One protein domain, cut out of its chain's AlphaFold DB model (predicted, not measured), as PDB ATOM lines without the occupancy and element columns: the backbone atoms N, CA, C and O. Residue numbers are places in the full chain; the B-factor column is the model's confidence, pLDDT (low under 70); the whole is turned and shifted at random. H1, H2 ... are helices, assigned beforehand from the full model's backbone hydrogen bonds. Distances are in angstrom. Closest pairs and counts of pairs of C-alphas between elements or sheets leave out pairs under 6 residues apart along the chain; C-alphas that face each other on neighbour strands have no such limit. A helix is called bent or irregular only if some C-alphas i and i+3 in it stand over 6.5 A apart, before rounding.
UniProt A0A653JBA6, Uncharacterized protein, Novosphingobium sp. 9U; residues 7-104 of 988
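This is residues 7 to 104 of the 988 residues of an uncharacterized protein of Novosphingobium sp. 9U (UniProt A0A653JBA6). A long bent helix, H1, runs along one side of a cluster of five short crossed helices, H2 to H6, and residues 10 to 15 stick out as a tail. The 98 printed residues, all helix by class with no named strand, are only just compact, close to loose: radius of gyration of the C-alphas 14.8 A, spans 52 by 27 by 20 A.

H1, residues 17 to 43, one helix by its hydrogen bonds, is bent: C-alphas 32 and 35 are 7.6 A apart. Its arms H1a, residues 17 to 32, irregular with C-alphas 19 and 22 6.6 A apart, and H1b, residues 35 to 43, stand at a steep tilt of 52 degrees. Among the pairs that touch, H1a touches H4, residues 79 to 87, with residues 23 to 30 alone, the closest C-alphas being those of Thr 26 and Arg 84, 6.5 A apart. H1a touches H6, residues 98 to 103, with residues 24 to 31 alone; closest C-alphas Gly 31 and Leu 103, 4.7 A. H1b touches H3, residues 67 to 75; closest C-alphas Gly 40 and Leu 72, 6.7 A. H2, residues 53 to 63, touches H5, residues 89 to 92; closest C-alphas Ala 61 and Arg 89, 5.0 A. Every O i to N i+4 pair is within hydrogen-bond range in H1b, H3 and H4, but 9 of 12 in H1a, 6 of 7 in H2 and 0 of 2 in H6, which has 3 of 3 O i to N i+3 pairs; H5 is too short.

H1a, 23.2 A long, begins at C-alpha 17 (-33.897, 95.297, 82.129); H2 spans 14.9 A; H6 ends at C-alpha 103 (-25.741, 81.993, 70.414).

The printed part has no cut and no long link; pLDDT is under 70 in residues 7 to 19, 47 to 49 and 95 to 96.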
ATOM      1  N   TRP A   7     -35.048  94.985  93.679       56.41
ATOM      2  CA  TRP A   7     -34.034  96.027  93.880       56.41
ATOM      3  C   TRP A   7     -33.423  96.536  92.560       56.41
ATOM      4  O   TRP A   7     -32.976  97.676  92.498       56.41
ATOM      5  N   ILE A   8     -33.494  95.740  91.487       52.66
ATOM      6  CA  ILE A   8     -33.098  96.132  90.123       52.66
ATOM      7  C   ILE A   8     -34.171  97.032  89.476       52.66
ATOM      8  O   ILE A   8     -33.886  97.791  88.556       52.66
ATOM      9  N   THR A   9     -35.408  96.996  89.989       47.84
ATOM     10  CA  THR A   9     -36.582  97.664  89.396       47.84
ATOM     11  C   THR A   9     -36.971  99.002  90.045       47.84
ATOM     12  O   THR A   9     -37.953  99.618  89.629       47.84
ATOM     13  N   VAL A  10     -36.249  99.484  91.066       34.44
ATOM     14  CA  VAL A  10     -36.674 100.669  91.839       34.44
ATOM     15  C   VAL A  10     -36.108 101.975  91.256       34.44
ATOM     16  O   VAL A  10     -34.910 102.222  91.288       34.44
ATOM     17  N   ALA A  11     -37.019 102.835  90.781       38.78
ATOM     18  CA  ALA A  11     -36.843 104.268  90.502       38.78
ATOM     19  C   ALA A  11     -35.760 104.673  89.469       38.78
ATOM     20  O   ALA A  11     -34.829 105.409  89.777       38.78
ATOM     21  N   GLY A  12     -35.936 104.274  88.204       40.38
ATOM     22  CA  GLY A  12     -35.468 105.057  87.044       40.38
ATOM     23  C   GLY A  12     -33.963 105.096  86.730       40.38
ATOM     24  O   GLY A  12     -33.587 105.766  85.776       40.38
ATOM     25  N   GLY A  13     -33.107 104.389  87.476       41.53
ATOM     26  CA  GLY A  13     -31.648 104.491  87.319       41.53
ATOM     27  C   GLY A  13     -30.981 103.537  86.317       41.53
ATOM     28  O   GLY A  13     -29.921 103.879  85.822       41.53
ATOM     29  N   LEU A  14     -31.555 102.362  86.013       43.00
ATOM     30  CA  LEU A  14     -30.940 101.329  85.143       43.00
ATOM     31  C   LEU A  14     -31.818 100.906  83.948       43.00
ATOM     32  O   LEU A  14     -31.480  99.966  83.235       43.00
ATOM     33  N   GLY A  15     -32.928 101.609  83.694       50.44
ATOM     34  CA  GLY A  15     -33.902 101.207  82.673       50.44
ATOM     35  C   GLY A  15     -34.582  99.865  82.982       50.44
ATOM     36  O   GLY A  15     -34.218  99.146  83.911       50.44
ATOM     37  N   ASP A  16     -35.623  99.531  82.224       55.72
ATOM     38  CA  ASP A  16     -36.339  98.268  82.392       55.72
ATOM     39  C   ASP A  16     -35.546  97.102  81.771       55.72
ATOM     40  O   ASP A  16     -35.735  96.745  80.609       55.72
ATOM     41  N   LEU A  17     -34.641  96.494  82.549       59.72
ATOM     42  CA  LEU A  17     -33.897  95.297  82.129       59.72
ATOM     43  C   LEU A  17     -34.826  94.109  81.803       59.72
ATOM     44  O   LEU A  17     -34.381  93.148  81.174       59.72
ATOM     45  N   SER A  18     -36.113  94.150  82.185       64.12
ATOM     46  CA  SER A  18     -37.057  93.078  81.848       64.12
ATOM     47  C   SER A  18     -37.341  93.010  80.345       64.12
ATOM     48  O   SER A  18     -37.634  91.928  79.837       64.12
ATOM     49  N   ALA A  19     -37.127  94.112  79.614       65.12
ATOM     50  CA  ALA A  19     -37.217  94.157  78.157       65.12
ATOM     51  C   ALA A  19     -36.154  93.289  77.450       65.12
ATOM     52  O   ALA A  19     -36.357  92.902  76.300       65.12
ATOM     53  N   LEU A  20     -35.048  92.943  78.124       71.62
ATOM     54  CA  LEU A  20     -33.981  92.100  77.567       71.62
ATOM     55  C   LEU A  20     -34.276  90.597  77.691       71.62
ATOM     56  O   LEU A  20     -33.744  89.801  76.918       71.62
ATOM     57  N   LEU A  21     -35.132  90.182  78.634       77.75
ATOM     58  CA  LEU A  21     -35.418  88.761  78.871       77.75
ATOM     59  C   LEU A  21     -36.084  88.063  77.665       77.75
ATOM     60  O   LEU A  21     -35.648  86.961  77.326       77.75
ATOM     61  N   PRO A  22     -37.084  88.657  76.975       82.81
ATOM     62  CA  PRO A  22     -37.661  88.062  75.765       82.81
ATOM     63  C   PRO A  22     -36.650  87.932  74.619       82.81
ATOM     64  O   PRO A  22     -36.681  86.958  73.864       82.81
ATOM     65  N   GLU A  23     -35.734  88.894  74.497       84.06
ATOM     66  CA  GLU A  23     -34.680  88.884  73.482       84.06
ATOM     67  C   GLU A  23     -33.656  87.771  73.758       84.06
ATOM     68  O   GLU A  23     -33.397  86.945  72.882       84.06
ATOM     69  N   LEU A  24     -33.157  87.660  74.994       85.38
ATOM     70  CA  LEU A  24     -32.254  86.574  75.393       85.38
ATOM     71  C   LEU A  24     -32.907  85.194  75.249       85.38
ATOM     72  O   LEU A  24     -32.256  84.258  74.793       85.38
ATOM     73  N   ALA A  25     -34.199  85.063  75.565       86.75
ATOM     74  CA  ALA A  25     -34.939  83.820  75.349       86.75
ATOM     75  C   ALA A  25     -35.008  83.437  73.860       86.75
ATOM     76  O   ALA A  25     -34.920  82.260  73.518       86.75
ATOM     77  N   THR A  26     -35.120  84.428  72.972       88.75
ATOM     78  CA  THR A  26     -35.146  84.225  71.517       88.75
ATOM     79  C   THR A  26     -33.782  83.772  70.992       88.75
ATOM     80  O   THR A  26     -33.713  82.796  70.244       88.75
ATOM     81  N   TYR A  27     -32.687  84.401  71.439       89.44
ATOM     82  CA  TYR A  27     -31.329  83.949  71.111       89.44
ATOM     83  C   TYR A  27     -31.030  82.554  71.676       89.44
ATOM     84  O   TYR A  27     -30.484  81.713  70.968       89.44
ATOM     85  N   ALA A  28     -31.428  82.275  72.919       88.50
ATOM     86  CA  ALA A  28     -31.247  80.966  73.542       88.50
ATOM     87  C   ALA A  28     -31.950  79.855  72.751       88.50
ATOM     88  O   ALA A  28     -31.361  78.812  72.473       88.50
ATOM     89  N   GLU A  29     -33.202  80.078  72.358       90.00
ATOM     90  CA  GLU A  29     -33.980  79.093  71.612       90.00
ATOM     91  C   GLU A  29     -33.430  78.871  70.199       90.00
ATOM     92  O   GLU A  29     -33.287  77.720  69.779       90.00
ATOM     93  N   LEU A  30     -33.009  79.940  69.507       90.00
ATOM     94  CA  LEU A  30     -32.288  79.824  68.236       90.00
ATOM     95  C   LEU A  30     -30.980  79.036  68.410       90.00
ATOM     96  O   LEU A  30     -30.720  78.111  67.645       90.00
ATOM     97  N   GLY A  31     -30.188  79.349  69.439       87.56
ATOM     98  CA  GLY A  31     -28.933  78.668  69.762       87.56
ATOM     99  C   GLY A  31     -29.100  77.193  70.143       87.56
ATOM    100  O   GLY A  31     -28.181  76.411  69.933       87.56
ATOM    101  N   ARG A  32     -30.269  76.764  70.637       88.81
ATOM    102  CA  ARG A  32     -30.565  75.333  70.849       88.81
ATOM    103  C   ARG A  32     -31.044  74.638  69.578       88.81
ATOM    104  O   ARG A  32     -30.650  73.508  69.309       88.81
ATOM    105  N   ARG A  33     -31.911  75.303  68.808       90.69
ATOM    106  CA  ARG A  33     -32.635  74.711  67.669       90.69
ATOM    107  C   ARG A  33     -31.932  74.909  66.331       90.69
ATOM    108  O   ARG A  33     -32.433  74.437  65.315       90.69
ATOM    109  N   TRP A  34     -30.771  75.568  66.300       89.06
ATOM    110  CA  TRP A  34     -30.099  75.906  65.044       89.06
ATOM    111  C   TRP A  34     -29.795  74.686  64.170       89.06
ATOM    112  O   TRP A  34     -29.917  74.788  62.955       89.06
ATOM    113  N   ARG A  35     -29.440  73.535  64.762       88.75
ATOM    114  CA  ARG A  35     -29.181  72.298  64.004       88.75
ATOM    115  C   ARG A  35     -30.455  71.740  63.378       88.75
ATOM    116  O   ARG A  35     -30.419  71.353  62.216       88.75
ATOM    117  N   ASP A  36     -31.563  71.752  64.120       89.12
ATOM    118  CA  ASP A  36     -32.872  71.296  63.638       89.12
ATOM    119  C   ASP A  36     -33.337  72.172  62.460       89.12
ATOM    120  O   ASP A  36     -33.728  71.665  61.410       89.12
ATOM    121  N   ILE A  37     -33.203  73.496  62.605       88.56
ATOM    122  CA  ILE A  37     -33.560  74.476  61.570       88.56
ATOM    123  C   ILE A  37     -32.632  74.347  60.352       88.56
ATOM    124  O   ILE A  37     -33.108  74.309  59.220       88.56
ATOM    125  N   ALA A  38     -31.314  74.246  60.556       87.00
ATOM    126  CA  ALA A  38     -30.340  74.096  59.473       87.00
ATOM    127  C   ALA A  38     -30.552  72.793  58.688       87.00
ATOM    128  O   ALA A  38     -30.509  72.799  57.456       87.00
ATOM    129  N   HIS A  39     -30.828  71.688  59.386       86.56
ATOM    130  CA  HIS A  39     -31.149  70.410  58.756       86.56
ATOM    131  C   HIS A  39     -32.448  70.497  57.946       86.56
ATOM    132  O   HIS A  39     -32.478  70.049  56.801       86.56
ATOM    133  N   GLY A  40     -33.486  71.133  58.494       85.81
ATOM    134  CA  GLY A  40     -34.743  71.364  57.786       85.81
ATOM    135  C   GLY A  40     -34.581  72.205  56.515       85.81
ATOM    136  O   GLY A  40     -35.120  71.847  55.471       85.81
ATOM    137  N   LEU A  41     -33.765  73.265  56.559       85.38
ATOM    138  CA  LEU A  41     -33.434  74.075  55.377       85.38
ATOM    139  C   LEU A  41     -32.688  73.262  54.310       85.38
ATOM    140  O   LEU A  41     -32.973  73.403  53.121       85.38
ATOM    141  N   PHE A  42     -31.764  72.392  54.729       83.12
ATOM    142  CA  PHE A  42     -31.033  71.505  53.825       83.12
ATOM    143  C   PHE A  42     -31.959  70.483  53.146       83.12
ATOM    144  O   PHE A  42     -31.894  70.315  51.929       83.12
ATOM    145  N   VAL A  43     -32.851  69.836  53.907       83.00
ATOM    146  CA  VAL A  43     -33.834  68.872  53.378       83.00
ATOM    147  C   VAL A  43     -34.818  69.545  52.417       83.00
ATOM    148  O   VAL A  43     -35.172  68.956  51.397       83.00
ATOM    149  N   ALA A  44     -35.199  70.795  52.686       77.81
ATOM    150  CA  ALA A  44     -36.061  71.594  51.813       77.81
ATOM    151  C   ALA A  44     -35.374  72.065  50.510       77.81
ATOM    152  O   ALA A  44     -36.014  72.703  49.676       77.81
ATOM    153  N   GLY A  45     -34.084  71.757  50.309       71.94
ATOM    154  CA  GLY A  45     -33.330  72.120  49.106       71.94
ATOM    155  C   GLY A  45     -32.855  73.577  49.068       71.94
ATOM    156  O   GLY A  45     -32.410  74.052  48.020       71.94
ATOM    157  N   THR A  46     -32.918  74.292  50.192       76.50
ATOM    158  CA  THR A  46     -32.475  75.685  50.299       76.50
ATOM    159  C   THR A  46     -30.946  75.741  50.362       76.50
ATOM    160  O   THR A  46     -30.332  75.216  51.291       76.50
ATOM    161  N   GLN A  47     -30.301  76.399  49.392       68.31
ATOM    162  CA  GLN A  47     -28.845  76.603  49.401       68.31
ATOM    163  C   GLN A  47     -28.451  77.680  50.426       68.31
ATOM    164  O   GLN A  47     -28.264  78.844  50.079       68.31
ATOM    165  N   ALA A  48     -28.333  77.297  51.698       64.31
ATOM    166  CA  ALA A  48     -27.928  78.190  52.782       64.31
ATOM    167  C   ALA A  48     -26.589  77.728  53.408       64.31
ATOM    168  O   ALA A  48     -26.469  76.559  53.782       64.31
ATOM    169  N   PRO A  49     -25.572  78.601  53.558       66.00
ATOM    170  CA  PRO A  49     -24.276  78.256  54.154       66.00
ATOM    171  C   PRO A  49     -24.348  78.229  55.693       66.00
ATOM    172  O   PRO A  49     -23.740  79.053  56.379       66.00
ATOM    173  N   VAL A  50     -25.131  77.299  56.246       77.06
ATOM    174  CA  VAL A  50     -25.442  77.233  57.681       77.06
ATOM    175  C   VAL A  50     -24.598  76.172  58.391       77.06
ATOM    176  O   VAL A  50     -25.054  75.063  58.655       77.06
ATOM    177  N   ASP A  51     -23.354  76.510  58.720       79.38
ATOM    178  CA  ASP A  51     -22.440  75.667  59.515       79.38
ATOM    179  C   ASP A  51     -22.306  76.125  60.980       79.38
ATOM    180  O   ASP A  51     -21.610  75.496  61.775       79.38
ATOM    181  N   SER A  52     -22.988  77.210  61.354       83.38
ATOM    182  CA  SER A  52     -22.972  77.781  62.702       83.38
ATOM    183  C   SER A  52     -24.280  78.516  63.016       83.38
ATOM    184  O   SER A  52     -24.952  79.001  62.096       83.38
ATOM    185  N   PRO A  53     -24.642  78.670  64.306       84.50
ATOM    186  CA  PRO A  53     -25.848  79.401  64.696       84.50
ATOM    187  C   PRO A  53     -25.807  80.880  64.271       84.50
ATOM    188  O   PRO A  53     -26.839  81.443  63.915       84.50
ATOM    189  N   ALA A  54     -24.623  81.500  64.225       84.75
ATOM    190  CA  ALA A  54     -24.451  82.872  63.750       84.75
ATOM    191  C   ALA A  54     -24.767  83.015  62.250       84.75
ATOM    192  O   ALA A  54     -25.525  83.905  61.858       84.75
ATOM    193  N   ARG A  55     -24.252  82.105  61.407       85.19
ATOM    194  CA  ARG A  55     -24.575  82.103  59.971       85.19
ATOM    195  C   ARG A  55     -26.037  81.757  59.705       85.19
ATOM    196  O   ARG A  55     -26.617  82.332  58.788       85.19
ATOM    197  N   LEU A  56     -26.649  80.891  60.523       87.25
ATOM    198  CA  LEU A  56     -28.096  80.657  60.465       87.25
ATOM    199  C   LEU A  56     -28.863  81.957  60.710       87.25
ATOM    200  O   LEU A  56     -29.757  82.295  59.944       87.25
ATOM    201  N   ALA A  57     -28.521  82.687  61.770       86.19
ATOM    202  CA  ALA A  57     -29.243  83.892  62.150       86.19
ATOM    203  C   ALA A  57     -29.108  85.009  61.096       86.19
ATOM    204  O   ALA A  57     -30.104  85.648  60.762       86.19
ATOM    205  N   LEU A  58     -27.914  85.173  60.508       86.38
ATOM    206  CA  LEU A  58     -27.671  86.090  59.385       86.38
ATOM    207  C   LEU A  58     -28.479  85.710  58.139       86.38
ATOM    208  O   LEU A  58     -29.056  86.577  57.486       86.38
ATOM    209  N   PHE A  59     -28.552  84.414  57.822       87.00
ATOM    210  CA  PHE A  59     -29.382  83.917  56.726       87.00
ATOM    211  C   PHE A  59     -30.870  84.199  56.983       87.00
ATOM    212  O   PHE A  59     -31.559  84.745  56.120       87.00
ATOM    213  N   LEU A  60     -31.357  83.891  58.188       87.38
ATOM    214  CA  LEU A  60     -32.748  84.120  58.577       87.38
ATOM    215  C   LEU A  60     -33.114  85.612  58.557       87.38
ATOM    216  O   LEU A  60     -34.208  85.945  58.110       87.38
ATOM    217  N   ALA A  61     -32.211  86.523  58.934       86.94
ATOM    218  CA  ALA A  61     -32.478  87.966  58.903       86.94
ATOM    219  C   ALA A  61     -32.993  88.460  57.533       86.94
ATOM    220  O   ALA A  61     -33.843  89.346  57.479       86.94
ATOM    221  N   GLY A  62     -32.543  87.854  56.427       84.44
ATOM    222  CA  GLY A  62     -33.016  88.174  55.076       84.44
ATOM    223  C   GLY A  62     -34.159  87.299  54.545       84.44
ATOM    224  O   GLY A  62     -34.699  87.615  53.490       84.44
ATOM    225  N   GLN A  63     -34.511  86.203  55.227       87.62
ATOM    226  CA  GLN A  63     -35.342  85.119  54.670       87.62
ATOM    227  C   GLN A  63     -36.539  84.717  55.550       87.62
ATOM    228  O   GLN A  63     -37.288  83.813  55.196       87.62
ATOM    229  N   LEU A  64     -36.767  85.379  56.691       86.69
ATOM    230  CA  LEU A  64     -37.879  85.068  57.612       86.69
ATOM    231  C   LEU A  64     -39.284  85.207  56.984       86.69
ATOM    232  O   LEU A  64     -40.235  84.594  57.486       86.69
ATOM    233  N   ASP A  65     -39.405  85.987  55.905       86.31
ATOM    234  CA  ASP A  65     -40.648  86.181  55.146       86.31
ATOM    235  C   ASP A  65     -40.785  85.226  53.940       86.31
ATOM    236  O   ASP A  65     -41.836  85.217  53.299       86.31
ATOM    237  N   ASP A  66     -39.764  84.416  53.626       87.12
ATOM    238  CA  ASP A  66     -39.833  83.434  52.537       87.12
ATOM    239  C   ASP A  66     -40.884  82.352  52.872       87.12
ATOM    240  O   ASP A  66     -40.823  81.755  53.957       87.12
ATOM    241  N   PRO A  67     -41.846  82.055  51.972       85.25
ATOM    242  CA  PRO A  67     -42.870  81.031  52.194       85.25
ATOM    243  C   PRO A  67     -42.315  79.650  52.568       85.25
ATOM    244  O   PRO A  67     -42.936  78.932  53.351       85.25
ATOM    245  N   SER A  68     -41.143  79.289  52.046       83.06
ATOM    246  CA  SER A  68     -40.464  78.011  52.290       83.06
ATOM    247  C   SER A  68     -39.877  77.956  53.702       83.06
ATOM    248  O   SER A  68     -39.986  76.940  54.386       83.06
ATOM    249  N   VAL A  69     -39.316  79.073  54.181       86.06
ATOM    250  CA  VAL A  69     -38.836  79.214  55.565       86.06
ATOM    251  C   VAL A  69     -40.020  79.260  56.534       86.06
ATOM    252  O   VAL A  69     -39.985  78.618  57.580       86.06
ATOM    253  N   ALA A  70     -41.105  79.955  56.185       87.00
ATOM    254  CA  ALA A  70     -42.321  79.984  56.993       87.00
ATOM    255  C   ALA A  70     -42.961  78.590  57.138       87.00
ATOM    256  O   ALA A  70     -43.343  78.214  58.247       87.00
ATOM    257  N   ALA A  71     -43.030  77.816  56.048       87.12
ATOM    258  CA  ALA A  71     -43.521  76.439  56.062       87.12
ATOM    259  C   ALA A  71     -42.636  75.520  56.921       87.12
ATOM    260  O   ALA A  71     -43.165  74.745  57.715       87.12
ATOM    261  N   LEU A  72     -41.308  75.665  56.835       90.25
ATOM    262  CA  LEU A  72     -40.369  74.909  57.667       90.25
ATOM    263  C   LEU A  72     -40.562  75.188  59.164       90.25
ATOM    264  O   LEU A  72     -40.611  74.264  59.973       90.25
ATOM    265  N   PHE A  73     -40.661  76.463  59.555       91.00
ATOM    266  CA  PHE A  73     -40.889  76.814  60.959       91.00
ATOM    267  C   PHE A  73     -42.236  76.277  61.462       91.00
ATOM    268  O   PHE A  73     -42.314  75.908  62.628       91.00
ATOM    269  N   ALA A  74     -43.256  76.178  60.603       89.88
ATOM    270  CA  ALA A  74     -44.522  75.541  60.955       89.88
ATOM    271  C   ALA A  74     -44.404  74.018  61.127       89.88
ATOM    272  O   ALA A  74     -44.929  73.455  62.084       89.88
ATOM    273  N   GLU A  75     -43.651  73.341  60.257       90.88
ATOM    274  CA  GLU A  75     -43.390  71.898  60.372       90.88
ATOM    275  C   GLU A  75     -42.625  71.543  61.660       90.88
ATOM    276  O   GLU A  75     -42.908  70.530  62.301       90.88
ATOM    277  N   LEU A  76     -41.695  72.405  62.079       88.38
ATOM    278  CA  LEU A  76     -40.923  72.240  63.314       88.38
ATOM    279  C   LEU A  76     -41.664  72.710  64.584       88.38
ATOM    280  O   LEU A  76     -41.132  72.533  65.686       88.38
ATOM    281  N   GLY A  77     -42.855  73.310  64.454       90.81
ATOM    282  CA  GLY A  77     -43.622  73.890  65.565       90.81
ATOM    283  C   GLY A  77     -42.945  75.106  66.218       90.81
ATOM    284  O   GLY A  77     -42.960  75.245  67.441       90.81
ATOM    285  N   LEU A  78     -42.267  75.934  65.418       92.44
ATOM    286  CA  LEU A  78     -41.442  77.078  65.830       92.44
ATOM    287  C   LEU A  78     -42.006  78.432  65.346       92.44
ATOM    288  O   LEU A  78     -41.278  79.422  65.263       92.44
ATOM    289  N   GLU A  79     -43.292  78.529  65.023       90.94
ATOM    290  CA  GLU A  79     -43.915  79.739  64.464       90.94
ATOM    291  C   GLU A  79     -43.796  80.963  65.387       90.94
ATOM    292  O   GLU A  79     -43.603  82.092  64.920       90.94
ATOM    293  N   ASP A  80     -43.858  80.738  66.700       90.25
ATOM    294  CA  ASP A  80     -43.627  81.772  67.712       90.25
ATOM    295  C   ASP A  80     -42.173  82.279  67.685       90.25
ATOM    296  O   ASP A  80     -41.932  83.489  67.672       90.25
ATOM    297  N   LEU A  81     -41.198  81.370  67.568       90.12
ATOM    298  CA  LEU A  81     -39.785  81.725  67.419       90.12
ATOM    299  C   LEU A  81     -39.549  82.535  66.137       90.12
ATOM    300  O   LEU A  81     -38.847  83.542  66.182       90.12
ATOM    301  N   ARG A  82     -40.174  82.161  65.011       91.31
ATOM    302  CA  ARG A  82     -40.104  82.931  63.752       91.31
ATOM    303  C   ARG A  82     -40.590  84.367  63.946       91.31
ATOM    304  O   ARG A  82     -39.958  85.306  63.466       91.31
ATOM    305  N   THR A  83     -41.697  84.531  64.668       89.81
ATOM    306  CA  THR A  83     -42.308  85.838  64.949       89.81
ATOM    307  C   THR A  83     -41.390  86.697  65.821       89.81
ATOM    308  O   THR A  83     -41.158  87.866  65.511       89.81
ATOM    309  N   ARG A  84     -40.791  86.109  66.865       90.88
ATOM    310  CA  ARG A  84     -39.808  86.789  67.723       90.88
ATOM    311  C   ARG A  84     -38.513  87.141  66.983       90.88
ATOM    312  O   ARG A  84     -38.003  88.243  67.157       90.88
ATOM    313  N   LEU A  85     -38.013  86.264  66.111       88.75
ATOM    314  CA  LEU A  85     -36.837  86.537  65.273       88.75
ATOM    315  C   LEU A  85     -37.093  87.660  64.261       88.75
ATOM    316  O   LEU A  85     -36.210  88.482  64.029       88.75
ATOM    317  N   ALA A  86     -38.304  87.747  63.703       87.50
ATOM    318  CA  ALA A  86     -38.680  88.840  62.808       87.50
ATOM    319  C   ALA A  86     -38.625  90.210  63.505       87.50
ATOM    320  O   ALA A  86     -38.211  91.183  62.880       87.50
ATOM    321  N   ALA A  87     -38.944  90.280  64.802       86.12
ATOM    322  CA  ALA A  87     -38.811  91.502  65.599       86.12
ATOM    323  C   ALA A  87     -37.345  91.906  65.878       86.12
ATOM    324  O   ALA A  87     -37.085  93.060  66.212       86.12
ATOM    325  N   LEU A  88     -36.385  90.984  65.723       85.44
ATOM    326  CA  LEU A  88     -34.945  91.220  65.911       85.44
ATOM    327  C   LEU A  88     -34.174  91.366  64.588       85.44
ATOM    328  O   LEU A  88     -32.946  91.475  64.605       85.44
ATOM    329  N   ARG A  89     -34.873  91.381  63.446       83.69
ATOM    330  CA  ARG A  89     -34.297  91.337  62.091       83.69
ATOM    331  C   ARG A  89     -33.156  92.331  61.871       83.69
ATOM    332  O   ARG A  89     -32.080  91.929  61.435       83.69
ATOM    333  N   ASP A  90     -33.369  93.594  62.231       81.50
ATOM    334  CA  ASP A  90     -32.390  94.669  62.016       81.50
ATOM    335  C   ASP A  90     -31.107  94.469  62.834       81.50
ATOM    336  O   ASP A  90     -30.026  94.865  62.407       81.50
ATOM    337  N   ARG A  91     -31.203  93.819  64.002       78.69
ATOM    338  CA  ARG A  91     -30.043  93.498  64.848       78.69
ATOM    339  C   ARG A  91     -29.304  92.269  64.327       78.69
ATOM    340  O   ARG A  91     -28.079  92.292  64.247       78.69
ATOM    341  N   LEU A  92     -30.050  91.236  63.931       80.38
ATOM    342  CA  LEU A  92     -29.524  89.990  63.365       80.38
ATOM    343  C   LEU A  92     -28.798  90.196  62.028       80.38
ATOM    344  O   LEU A  92     -27.900  89.431  61.702       80.38
ATOM    345  N   GLY A  93     -29.171  91.222  61.259       76.94
ATOM    346  CA  GLY A  93     -28.573  91.527  59.957       76.94
ATOM    347  C   GLY A  93     -27.175  92.154  60.001       76.94
ATOM    348  O   GLY A  93     -26.590  92.351  58.940       76.94
ATOM    349  N   VAL A  94     -26.631  92.477  61.184       79.50
ATOM    350  CA  VAL A  94     -25.300  93.093  61.345       79.50
ATOM    351  C   VAL A  94     -24.253  92.002  61.633       79.50
ATOM    352  O   VAL A  94     -24.241  91.489  62.756       79.50
ATOM    353  N   PRO A  95     -23.368  91.642  60.676       68.56
ATOM    354  CA  PRO A  95     -22.459  90.491  60.804       68.56
ATOM    355  C   PRO A  95     -21.466  90.583  61.966       68.56
ATOM    356  O   PRO A  95     -21.185  89.576  62.608       68.56
ATOM    357  N   ASP A  96     -20.990  91.792  62.273       68.06
ATOM    358  CA  ASP A  96     -19.949  92.026  63.285       68.06
ATOM    359  C   ASP A  96     -20.512  92.444  64.654       68.06
ATOM    360  O   ASP A  96     -19.767  92.801  65.568       68.06
ATOM    361  N   ALA A  97     -21.836  92.430  64.829       73.38
ATOM    362  CA  ALA A  97     -22.442  92.844  66.089       73.38
ATOM    363  C   ALA A  97     -22.308  91.750  67.167       73.38
ATOM    364  O   ALA A  97     -22.430  90.564  66.863       73.38
ATOM    365  N   PRO A  98     -22.128  92.113  68.452       73.00
ATOM    366  CA  PRO A  98     -21.793  91.175  69.533       73.00
ATOM    367  C   PRO A  98     -22.886  90.140  69.871       73.00
ATOM    368  O   PRO A  98     -22.638  89.241  70.671       73.00
ATOM    369  N   TRP A  99     -24.076  90.210  69.258       79.94
ATOM    370  CA  TRP A  99     -25.170  89.255  69.485       79.94
ATOM    371  C   TRP A  99     -24.814  87.821  69.066       79.94
ATOM    372  O   TRP A  99     -25.334  86.877  69.654       79.94
ATOM    373  N   HIS A 100     -23.905  87.619  68.101       80.81
ATOM    374  CA  HIS A 100     -23.519  86.271  67.659       80.81
ATOM    375  C   HIS A 100     -22.859  85.454  68.780       80.81
ATOM    376  O   HIS A 100     -22.997  84.229  68.810       80.81
ATOM    377  N   LYS A 101     -22.192  86.127  69.731       85.50
ATOM    378  CA  LYS A 101     -21.594  85.504  70.919       85.50
ATOM    379  C   LYS A 101     -22.660  84.878  71.823       85.50
ATOM    380  O   LYS A 101     -22.434  83.818  72.392       85.50
ATOM    381  N   LEU A 102     -23.852  85.479  71.894       86.81
ATOM    382  CA  LEU A 102     -24.967  85.000  72.720       86.81
ATOM    383  C   LEU A 102     -25.526  83.642  72.253       86.81
ATOM    384  O   LEU A 102     -26.183  82.950  73.031       86.81
ATOM    385  N   LEU A 103     -25.272  83.254  70.998       87.19
ATOM    386  CA  LEU A 103     -25.741  81.993  70.414       87.19
ATOM    387  C   LEU A 103     -24.786  80.812  70.627       87.19
ATOM    388  O   LEU A 103     -25.183  79.670  70.407       87.19
ATOM    389  N   GLN A 104     -23.532  81.081  70.992       86.94
ATOM    390  CA  GLN A 104     -22.519  80.050  71.214       86.94
ATOM    391  C   GLN A 104     -22.677  79.438  72.614       86.94
ATOM    392  O   GLN A 104     -23.163  80.124  73.518       86.94
TER     393      GLN A 104